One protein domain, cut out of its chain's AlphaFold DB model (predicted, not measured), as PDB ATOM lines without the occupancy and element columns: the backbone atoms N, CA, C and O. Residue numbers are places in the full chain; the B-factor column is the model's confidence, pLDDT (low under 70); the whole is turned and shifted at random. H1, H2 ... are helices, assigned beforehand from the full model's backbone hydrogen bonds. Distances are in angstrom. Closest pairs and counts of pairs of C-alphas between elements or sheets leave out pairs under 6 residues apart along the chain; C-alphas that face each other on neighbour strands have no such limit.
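Overview. This is residues 62 to 142 of the 349 residues of the protein "BRIX1 protein" of Symbiodinium sp. CCMP2592 (UniProt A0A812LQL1). There is little regular structure: a small head of three crossed helices, with the short H2 and H3 packed on one side of the longer H1, and a long tail with no named element, residues 100 to 142, which runs away from the head and folds partly back. The printed part has 81 residues with three named helices, H1, H2, H3 in chain order, and no named strand; the class is all helix, with 30 residues in named elements. The whole is loose, with a radius of gyration of the C-alphas of 15.1 A and spans of 43 by 30 by 18 A.

Arrangement. H1, residues 62 to 77, touches H2, residues 82 to 88, with residues 72 to 76 alone, at a steep tilt of 52 degrees, opposite ways; the closest C-alphas, of Ala 72 and Ile 85, are 6.4 A apart. H1 touches H3, residues 93 to 99, with residues 69 to 73 alone, about perpendicular at 90 degrees; the closest C-alphas, of Arg 69 and Trp 99, are 5.8 A apart. H2 and H3 touch, about perpendicular at 76 degrees; the closest C-alphas, of Ala 86 and Val 93, are 5.2 A apart. In H1, H2 and H3 every O i to N i+4 pair is within hydrogen-bond range.

Along the chain. H1 begins at C-alpha 62 (207.521, 144.367, 162.296) and is 23.2 A long; H2 is 10.0 A and H3 10.3 A, ending at C-alpha 99 (212.827, 156.772, 156.450).

Size, cuts and confidence. The C-alphas farthest apart, of Lys 94 and Asn 132, are 44.3 A apart. The printed part has no cut, and both links between helices are tight. The model's pLDDT is under 70 in residues 116 to 142.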
ATOM      1  N   GLY A  62     206.280 143.681 161.930       87.81
ATOM      2  CA  GLY A  62     207.521 144.367 162.296       87.81
ATOM      3  C   GLY A  62     208.659 144.111 161.303       87.81
ATOM      4  O   GLY A  62     209.342 145.054 160.907       87.81
ATOM      5  N   ASN A  63     208.823 142.866 160.843       85.94
ATOM      6  CA  ASN A  63     209.824 142.509 159.833       85.94
ATOM      7  C   ASN A  63     209.513 143.145 158.477       85.94
ATOM      8  O   ASN A  63     210.410 143.702 157.849       85.94
ATOM      9  N   LYS A  64     208.245 143.120 158.053       87.25
ATOM     10  CA  LYS A  64     207.791 143.754 156.814       87.25
ATOM     11  C   LYS A  64     208.030 145.259 156.848       87.25
ATOM     12  O   LYS A  64     208.568 145.818 155.903       87.25
ATOM     13  N   GLU A  65     207.679 145.929 157.945       91.38
ATOM     14  CA  GLU A  65     207.933 147.364 158.069       91.38
ATOM     15  C   GLU A  65     209.433 147.680 158.061       91.38
ATOM     16  O   GLU A  65     209.848 148.630 157.403       91.38
ATOM     17  N   TYR A  66     210.258 146.880 158.744       90.75
ATOM     18  CA  TYR A  66     211.715 147.018 158.699       90.75
ATOM     19  C   TYR A  66     212.267 146.883 157.272       90.75
ATOM     20  O   TYR A  66     213.037 147.738 156.835       90.75
ATOM     21  N   GLN A  67     211.813 145.876 156.522       88.44
ATOM     22  CA  GLN A  67     212.168 145.691 155.113       88.44
ATOM     23  C   GLN A  67     211.722 146.877 154.256       88.44
ATOM     24  O   GLN A  67     212.520 147.393 153.483       88.44
ATOM     25  N   ASP A  68     210.494 147.372 154.426       91.88
ATOM     26  CA  ASP A  68     209.986 148.520 153.666       91.88
ATOM     27  C   ASP A  68     210.800 149.796 153.932       91.88
ATOM     28  O   ASP A  68     211.019 150.593 153.019       91.88
ATOM     29  N   ARG A  69     211.296 149.994 155.163       93.88
ATOM     30  CA  ARG A  69     212.202 151.111 155.494       93.88
ATOM     31  C   ARG A  69     213.529 150.991 154.743       93.88
ATOM     32  O   ARG A  69     213.982 151.979 154.172       93.88
ATOM     33  N   LEU A  70     214.130 149.800 154.716       91.31
ATOM     34  CA  LEU A  70     215.378 149.551 153.984       91.31
ATOM     35  C   LEU A  70     215.188 149.679 152.468       91.31
ATOM     36  O   LEU A  70     215.983 150.341 151.804       91.31
ATOM     37  N   ARG A  71     214.088 149.144 151.931       90.19
ATOM     38  CA  ARG A  71     213.713 149.297 150.519       90.19
ATOM     39  C   ARG A  71     213.529 150.759 150.137       90.19
ATOM     40  O   ARG A  71     213.989 151.166 149.079       90.19
ATOM     41  N   ALA A  72     212.913 151.575 150.996       93.94
ATOM     42  CA  ALA A  72     212.765 153.003 150.730       93.94
ATOM     43  C   ALA A  72     214.121 153.719 150.589       93.94
ATOM     44  O   ALA A  72     214.268 154.581 149.723       93.94
ATOM     45  N   ILE A  73     215.117 153.352 151.406       93.38
ATOM     46  CA  ILE A  73     216.488 153.880 151.304       93.38
ATOM     47  C   ILE A  73     217.140 153.428 149.994       93.38
ATOM     48  O   ILE A  73     217.743 154.254 149.305       93.38
ATOM     49  N   HIS A  74     217.014 152.142 149.657       90.19
ATOM     50  CA  HIS A  74     217.573 151.562 148.437       90.19
ATOM     51  C   HIS A  74     216.990 152.207 147.178       90.19
ATOM     52  O   HIS A  74     217.729 152.749 146.368       90.19
ATOM     53  N   LEU A  75     215.662 152.232 147.044       91.06
ATOM     54  CA  LEU A  75     214.991 152.773 145.859       91.06
ATOM     55  C   LEU A  75     215.297 154.263 145.650       91.06
ATOM     56  O   LEU A  75     215.412 154.714 144.517       91.06
ATOM     57  N   ARG A  76     215.502 155.029 146.731       94.62
ATOM     58  CA  ARG A  76     216.011 156.404 146.636       94.62
ATOM     59  C   ARG A  76     217.425 156.440 146.047       94.62
ATOM     60  O   ARG A  76     217.708 157.310 145.233       94.62
ATOM     61  N   LYS A  77     218.323 155.544 146.477       91.38
ATOM     62  CA  LYS A  77     219.697 155.457 145.941       91.38
ATOM     63  C   LYS A  77     219.699 155.075 144.452       91.38
ATOM     64  O   LYS A  77     220.556 155.559 143.726       91.38
ATOM     65  N   GLU A  78     218.698 154.320 144.000       89.06
ATOM     66  CA  GLU A  78     218.425 154.028 142.581       89.06
ATOM     67  C   GLU A  78     217.739 155.192 141.826       89.06
ATOM     68  O   GLU A  78     217.409 155.069 140.651       89.06
ATOM     69  N   GLY A  79     217.506 156.335 142.481       93.56
ATOM     70  CA  GLY A  79     216.965 157.543 141.851       93.56
ATOM     71  C   GLY A  79     215.439 157.618 141.768       93.56
ATOM     72  O   GLY A  79     214.921 158.506 141.094       93.56
ATOM     73  N   LEU A  80     214.691 156.733 142.440       94.50
ATOM     74  CA  LEU A  80     213.229 156.823 142.440       94.50
ATOM     75  C   LEU A  80     212.730 157.985 143.306       94.50
ATOM     76  O   LEU A  80     213.161 158.201 144.442       94.50
ATOM     77  N   GLU A  81     211.712 158.671 142.790       97.19
ATOM     78  CA  GLU A  81     211.023 159.738 143.503       97.19
ATOM     79  C   GLU A  81     210.188 159.219 144.677       97.19
ATOM     80  O   GLU A  81     209.613 158.126 144.659       97.19
ATOM     81  N   LYS A  82     210.044 160.057 145.706       97.50
ATOM     82  CA  LYS A  82     209.357 159.715 146.964       97.50
ATOM     83  C   LYS A  82     207.950 159.139 146.761       97.50
ATOM     84  O   LYS A  82     207.549 158.206 147.456       97.50
ATOM     85  N   THR A  83     207.181 159.725 145.845       97.19
ATOM     86  CA  THR A  83     205.806 159.312 145.526       97.19
ATOM     87  C   THR A  83     205.770 157.964 144.808       97.19
ATOM     88  O   THR A  83     204.908 157.143 145.118       97.19
ATOM     89  N   ALA A  84     206.733 157.703 143.919       94.25
ATOM     90  CA  ALA A  84     206.886 156.421 143.240       94.25
ATOM     91  C   ALA A  84     207.255 155.310 144.234       94.25
ATOM     92  O   ALA A  84     206.616 154.262 144.236       94.25
ATOM     93  N   ILE A  85     208.193 155.577 145.150       94.50
ATOM     94  CA  ILE A  85     208.567 154.640 146.223       94.50
ATOM     95  C   ILE A  85     207.359 154.318 147.110       94.50
ATOM     96  O   ILE A  85     207.117 153.158 147.434       94.50
ATOM     97  N   ALA A  86     206.578 155.332 147.496       95.12
ATOM     98  CA  ALA A  86     205.390 155.141 148.325       95.12
ATOM     99  C   ALA A  86     204.357 154.238 147.636       95.12
ATOM    100  O   ALA A  86     203.852 153.300 148.255       95.12
ATOM    101  N   LYS A  87     204.102 154.485 146.344       92.38
ATOM    102  CA  LYS A  87     203.213 153.663 145.519       92.38
ATOM    103  C   LYS A  87     203.718 152.222 145.415       92.38
ATOM    104  O   LYS A  87     202.943 151.317 145.699       92.38
ATOM    105  N   ALA A  88     204.991 152.028 145.067       89.31
ATOM    106  CA  ALA A  88     205.598 150.708 144.912       89.31
ATOM    107  C   ALA A  88     205.480 149.885 146.204       89.31
ATOM    108  O   ALA A  88     204.950 148.784 146.199       89.31
ATOM    109  N   LEU A  89     205.861 150.462 147.349       89.94
ATOM    110  CA  LEU A  89     205.812 149.771 148.642       89.94
ATOM    111  C   LEU A  89     204.392 149.594 149.212       89.94
ATOM    112  O   LEU A  89     204.236 148.982 150.269       89.94
ATOM    113  N   GLY A  90     203.360 150.179 148.593       90.75
ATOM    114  CA  GLY A  90     202.020 150.239 149.183       90.75
ATOM    115  C   GLY A  90     202.002 150.981 150.528       90.75
ATOM    116  O   GLY A  90     201.304 150.585 151.465       90.75
ATOM    117  N   ARG A  91     202.812 152.041 150.664       95.00
ATOM    118  CA  ARG A  91     202.960 152.853 151.886       95.00
ATOM    119  C   ARG A  91     202.595 154.314 151.623       95.00
ATOM    120  O   ARG A  91     202.496 154.766 150.491       95.00
ATOM    121  N   SER A  92     202.398 155.091 152.689       97.38
ATOM    122  CA  SER A  92     202.132 156.526 152.549       97.38
ATOM    123  C   SER A  92     203.402 157.308 152.195       97.38
ATOM    124  O   SER A  92     204.505 156.970 152.626       97.38
ATOM    125  N   VAL A  93     203.252 158.431 151.488       98.00
ATOM    126  CA  VAL A  93     204.371 159.353 151.202       98.00
ATOM    127  C   VAL A  93     205.033 159.845 152.496       98.00
ATOM    128  O   VAL A  93     206.252 159.990 152.553       98.00
ATOM    129  N   LYS A  94     204.247 160.037 153.568       98.00
ATOM    130  CA  LYS A  94     204.745 160.395 154.906       98.00
ATOM    131  C   LYS A  94     205.649 159.310 155.497       98.00
ATOM    132  O   LYS A  94     206.660 159.639 156.113       98.00
ATOM    133  N   PHE A  95     205.302 158.034 155.311       97.56
ATOM    134  CA  PHE A  95     206.150 156.918 155.728       97.56
ATOM    135  C   PHE A  95     207.496 156.963 155.002       97.56
ATOM    136  O   PHE A  95     208.534 156.970 155.658       97.56
ATOM    137  N   VAL A  96     207.488 157.078 153.671       97.81
ATOM    138  CA  VAL A  96     208.725 157.134 152.874       97.81
ATOM    139  C   VAL A  96     209.572 158.344 153.262       97.81
ATOM    140  O   VAL A  96     210.751 158.180 153.559       97.81
ATOM    141  N   ALA A  97     208.967 159.534 153.370       97.56
ATOM    142  CA  ALA A  97     209.655 160.765 153.766       97.56
ATOM    143  C   ALA A  97     210.441 160.621 155.077       97.56
ATOM    144  O   ALA A  97     211.536 161.164 155.191       97.56
ATOM    145  N   LYS A  98     209.885 159.888 156.050       97.69
ATOM    146  CA  LYS A  98     210.499 159.671 157.364       97.69
ATOM    147  C   LYS A  98     211.772 158.824 157.292       97.69
ATOM    148  O   LYS A  98     212.689 159.056 158.076       97.69
ATOM    149  N   TRP A  99     211.812 157.831 156.406       97.62
ATOM    150  CA  TRP A  99     212.827 156.772 156.450       97.62
ATOM    151  C   TRP A  99     213.827 156.815 155.301       97.62
ATOM    152  O   TRP A  99     214.989 156.506 155.514       97.62
ATOM    153  N   TRP A 100     213.421 157.229 154.103       96.94
ATOM    154  CA  TRP A 100     214.251 157.109 152.899       96.94
ATOM    155  C   TRP A 100     215.554 157.927 152.936       96.94
ATOM    156  O   TRP A 100     216.494 157.600 152.225       96.94
ATOM    157  N   GLN A 101     215.626 158.970 153.775       96.31
ATOM    158  CA  GLN A 101     216.814 159.809 153.973       96.31
ATOM    159  C   GLN A 101     217.802 159.244 154.996       96.31
ATOM    160  O   GLN A 101     218.911 159.758 155.105       96.31
ATOM    161  N   LYS A 102     217.393 158.221 155.749       96.12
ATOM    162  CA  LYS A 102     218.216 157.568 156.761       96.12
ATOM    163  C   LYS A 102     219.228 156.633 156.117       96.12
ATOM    164  O   LYS A 102     219.010 156.125 155.018       96.12
ATOM    165  N   GLU A 103     220.314 156.369 156.826       91.81
ATOM    166  CA  GLU A 103     221.202 155.264 156.493       91.81
ATOM    167  C   GLU A 103     220.682 153.943 157.083       91.81
ATOM    168  O   GLU A 103     220.025 153.949 158.129       91.81
ATOM    169  N   PRO A 104     220.993 152.781 156.471       89.25
ATOM    170  CA  PRO A 104     220.498 151.482 156.938       89.25
ATOM    171  C   PRO A 104     220.759 151.202 158.424       89.25
ATOM    172  O   PRO A 104     219.899 150.652 159.112       89.25
ATOM    173  N   LYS A 105     221.916 151.637 158.944       88.44
ATOM    174  CA  LYS A 105     222.304 151.482 160.358       88.44
ATOM    175  C   LYS A 105     221.446 152.290 161.342       88.44
ATOM    176  O   LYS A 105     221.432 151.973 162.525       88.44
ATOM    177  N   GLU A 106     220.747 153.325 160.876       91.88
ATOM    178  CA  GLU A 106     219.847 154.136 161.705       91.88
ATOM    179  C   GLU A 106     218.450 153.511 161.841       91.88
ATOM    180  O   GLU A 106     217.651 153.963 162.663       91.88
ATOM    181  N   ILE A 107     218.117 152.501 161.029       92.62
ATOM    182  CA  ILE A 107     216.788 151.892 161.049       92.62
ATOM    183  C   ILE A 107     216.653 150.972 162.272       92.62
ATOM    184  O   ILE A 107     217.396 149.994 162.384       92.62
ATOM    185  N   PRO A 108     215.671 151.214 163.168       91.75
ATOM    186  CA  PRO A 108     215.461 150.363 164.332       91.75
ATOM    187  C   PRO A 108     215.131 148.933 163.908       91.75
ATOM    188  O   PRO A 108     214.157 148.706 163.180       91.75
ATOM    189  N   ARG A 109     215.936 147.982 164.381       87.44
ATOM    190  CA  ARG A 109     215.771 146.551 164.116       87.44
ATOM    191  C   ARG A 109     214.666 145.992 165.016       87.44
ATOM    192  O   ARG A 109     214.749 146.170 166.232       87.44
ATOM    193  N   PRO A 110     213.626 145.346 164.466       87.25
ATOM    194  CA  PRO A 110     212.619 144.686 165.283       87.25
ATOM    195  C   PRO A 110     213.200 143.421 165.927       87.25
ATOM    196  O   PRO A 110     214.195 142.856 165.465       87.25
ATOM    197  N   TYR A 111     212.552 142.951 166.992       81.62
ATOM    198  CA  TYR A 111     212.927 141.699 167.639       81.62
ATOM    199  C   TYR A 111     212.857 140.526 166.647       81.62
ATOM    200  O   TYR A 111     211.886 140.385 165.904       81.62
ATOM    201  N   GLY A 112     213.889 139.679 166.639       77.69
ATOM    202  CA  GLY A 112     213.979 138.516 165.750       77.69
ATOM    203  C   GLY A 112     214.606 138.778 164.374       77.69
ATOM    204  O   GLY A 112     214.814 137.820 163.631       77.69
ATOM    205  N   VAL A 113     214.959 140.025 164.034       77.75
ATOM    206  CA  VAL A 113     215.885 140.310 162.924       77.75
ATOM    207  C   VAL A 113     217.308 140.205 163.453       77.75
ATOM    208  O   VAL A 113     217.694 140.937 164.362       77.75
ATOM    209  N   HIS A 114     218.086 139.266 162.916       72.88
ATOM    210  CA  HIS A 114     219.407 138.970 163.464       72.88
ATOM    211  C   HIS A 114     220.423 140.065 163.152       72.88
ATOM    212  O   HIS A 114     220.542 140.520 162.017       72.88
ATOM    213  N   GLU A 115     221.228 140.415 164.151       70.19
ATOM    214  CA  GLU A 115     222.310 141.388 164.005       70.19
ATOM    215  C   GLU A 115     223.467 140.865 163.146       70.19
ATOM    216  O   GLU A 115     224.081 141.634 162.413       70.19
ATOM    217  N   TYR A 116     223.753 139.560 163.169       60.59
ATOM    218  CA  TYR A 116     224.720 138.997 162.221       60.59
ATOM    219  C   TYR A 116     224.193 139.033 160.783       60.59
ATOM    220  O   TYR A 116     225.002 139.122 159.870       60.59
ATOM    221  N   LEU A 117     222.857 139.041 160.630       59.72
ATOM    222  CA  LEU A 117     222.135 139.512 159.448       59.72
ATOM    223  C   LEU A 117     222.818 140.758 158.912       59.72
ATOM    224  O   LEU A 117     223.298 140.785 157.796       59.72
ATOM    225  N   THR A 118     222.903 141.737 159.820       51.31
ATOM    226  CA  THR A 118     223.234 143.144 159.585       51.31
ATOM    227  C   THR A 118     224.688 143.498 159.295       51.31
ATOM    228  O   THR A 118     224.970 144.654 158.981       51.31
ATOM    229  N   LYS A 119     225.605 142.537 159.413       57.72
ATOM    230  CA  LYS A 119     227.019 142.744 159.075       57.72
ATOM    231  C   LYS A 119     227.186 142.532 157.566       57.72
ATOM    232  O   LYS A 119     226.338 141.887 156.958       57.72
ATOM    233  N   GLU A 120     228.208 143.127 156.950       54.97
ATOM    234  CA  GLU A 120     228.493 142.905 155.523       54.97
ATOM    235  C   GLU A 120     228.403 141.403 155.212       54.97
ATOM    236  O   GLU A 120     228.934 140.595 155.977       54.97
ATOM    237  N   MET A 121     227.645 141.032 154.168       52.59
ATOM    238  CA  MET A 121     227.484 139.620 153.802       52.59
ATOM    239  C   MET A 121     228.847 138.971 153.621       52.59
ATOM    240  O   MET A 121     229.785 139.609 153.176       52.59
ATOM    241  N   GLY A 122     228.948 137.679 153.898       49.47
ATOM    242  CA  GLY A 122     230.191 136.956 153.673       49.47
ATOM    243  C   GLY A 122     231.208 137.120 154.800       49.47
ATOM    244  O   GLY A 122     230.940 137.639 155.882       49.47
ATOM    245  N   ARG A 123     232.377 136.521 154.574       51.12
ATOM    246  CA  ARG A 123     233.417 136.350 155.589       51.12
ATOM    247  C   ARG A 123     233.839 137.705 156.164       51.12
ATOM    248  O   ARG A 123     234.449 138.507 155.470       51.12
ATOM    249  N   ASN A 124     233.659 137.891 157.471       45.47
ATOM    250  CA  ASN A 124     234.632 138.697 158.200       45.47
ATOM    251  C   ASN A 124     236.002 137.996 158.105       45.47
ATOM    252  O   ASN A 124     236.065 136.782 157.892       45.47
ATOM    253  N   GLU A 125     237.103 138.712 158.332       49.69
ATOM    254  CA  GLU A 125     238.471 138.151 158.376       49.69
ATOM    255  C   GLU A 125     238.617 136.927 159.315       49.69
ATOM    256  O   GLU A 125     239.612 136.211 159.282       49.69
ATOM    257  N   ARG A 126     237.600 136.657 160.147       48.50
ATOM    258  CA  ARG A 126     237.506 135.555 161.108       48.50
ATOM    259  C   ARG A 126     236.697 134.340 160.618       48.50
ATOM    260  O   ARG A 126     236.472 133.424 161.402       48.50
ATOM    261  N   GLY A 127     236.259 134.299 159.354       47.56
ATOM    262  CA  GLY A 127     235.760 133.079 158.702       47.56
ATOM    263  C   GLY A 127     234.357 132.603 159.105       47.56
ATOM    264  O   GLY A 127     234.049 131.427 158.929       47.56
ATOM    265  N   VAL A 128     233.486 133.472 159.626       45.28
ATOM    266  CA  VAL A 128     232.162 133.065 160.143       45.28
ATOM    267  C   VAL A 128     231.091 133.019 159.035       45.28
ATOM    268  O   VAL A 128     230.103 133.741 159.103       45.28
ATOM    269  N   GLY A 129     231.291 132.187 158.009       50.41
ATOM    270  CA  GLY A 129     230.275 131.843 156.999       50.41
ATOM    271  C   GLY A 129     229.801 130.394 157.161       50.41
ATOM    272  O   GLY A 129     230.556 129.553 157.649       50.41
ATOM    273  N   ALA A 130     228.556 130.088 156.786       46.09
ATOM    274  CA  ALA A 130     227.950 128.762 156.993       46.09
ATOM    275  C   ALA A 130     228.650 127.618 156.230       46.09
ATOM    276  O   ALA A 130     228.561 126.460 156.638       46.09
ATOM    277  N   THR A 131     229.375 127.926 155.155       48.59
ATOM    278  CA  THR A 131     230.037 126.934 154.305       48.59
ATOM    279  C   THR A 131     231.347 127.491 153.734       48.59
ATOM    280  O   THR A 131     231.455 128.651 153.335       48.59
ATOM    281  N   ASN A 132     232.391 126.659 153.753       43.38
ATOM    282  CA  ASN A 132     233.721 126.981 153.243       43.38
ATOM    283  C   ASN A 132     233.694 127.013 151.706       43.38
ATOM    284  O   ASN A 132     233.838 125.958 151.099       43.38
ATOM    285  N   GLY A 133     233.515 128.177 151.077       47.25
ATOM    286  CA  GLY A 133     233.612 128.246 149.611       47.25
ATOM    287  C   GLY A 133     233.420 129.623 148.994       47.25
ATOM    288  O   GLY A 133     234.269 130.059 148.228       47.25
ATOM    289  N   ALA A 134     232.363 130.343 149.364       49.91
ATOM    290  CA  ALA A 134     232.077 131.618 148.713       49.91
ATOM    291  C   ALA A 134     232.914 132.754 149.294       49.91
ATOM    292  O   ALA A 134     232.868 133.048 150.494       49.91
ATOM    293  N   SER A 135     233.617 133.439 148.405       54.81
ATOM    294  CA  SER A 135     234.128 134.783 148.620       54.81
ATOM    295  C   SER A 135     233.143 135.795 148.048       54.81
ATOM    296  O   SER A 135     232.581 135.586 146.972       54.81
ATOM    297  N   MET A 136     232.964 136.922 148.739       59.78
ATOM    298  CA  MET A 136     232.481 138.112 148.049       59.78
ATOM    299  C   MET A 136     233.480 138.465 146.947       59.78
ATOM    300  O   MET A 136     234.689 138.422 147.164       59.78
ATOM    301  N   THR A 137     232.965 138.794 145.774       65.50
ATOM    302  CA  THR A 137     233.734 139.401 144.684       65.50
ATOM    303  C   THR A 137     233.669 140.923 144.818       65.50
ATOM    304  O   THR A 137     232.814 141.437 145.541       65.50
ATOM    305  N   GLU A 138     234.508 141.667 144.095       66.06
ATOM    306  CA  GLU A 138     234.399 143.137 144.021       66.06
ATOM    307  C   GLU A 138     233.032 143.605 143.484       66.06
ATOM    308  O   GLU A 138     232.595 144.727 143.737       66.06
ATOM    309  N   GLU A 139     232.321 142.731 142.769       66.00
ATOM    310  CA  GLU A 139     230.977 142.991 142.251       66.00
ATOM    311  C   GLU A 139     229.858 142.601 143.227       66.00
ATOM    312  O   GLU A 139     228.678 142.886 142.983       66.00
ATOM    313  N   SER A 140     230.214 141.948 144.336       67.00
ATOM    314  CA  SER A 140     229.276 141.574 145.381       67.00
ATOM    315  C   SER A 140     228.810 142.801 146.167       67.00
ATOM    316  O   SER A 140     229.372 143.888 146.138       67.00
ATOM    317  N   VAL A 141     227.654 142.654 146.800       64.62
ATOM    318  CA  VAL A 141     226.679 143.734 146.716       64.62
ATOM    319  C   VAL A 141     226.456 144.586 147.966       64.62
ATOM    320  O   VAL A 141     225.718 145.536 147.822       64.62
ATOM    321  N   HIS A 142     227.036 144.334 149.135       66.56
ATOM    322  CA  HIS A 142     227.038 145.123 150.401       66.56
ATOM    323  C   HIS A 142     225.769 145.820 150.971       66.56
ATOM    324  O   HIS A 142     225.748 146.110 152.166       66.56
TER     325      HIS A 142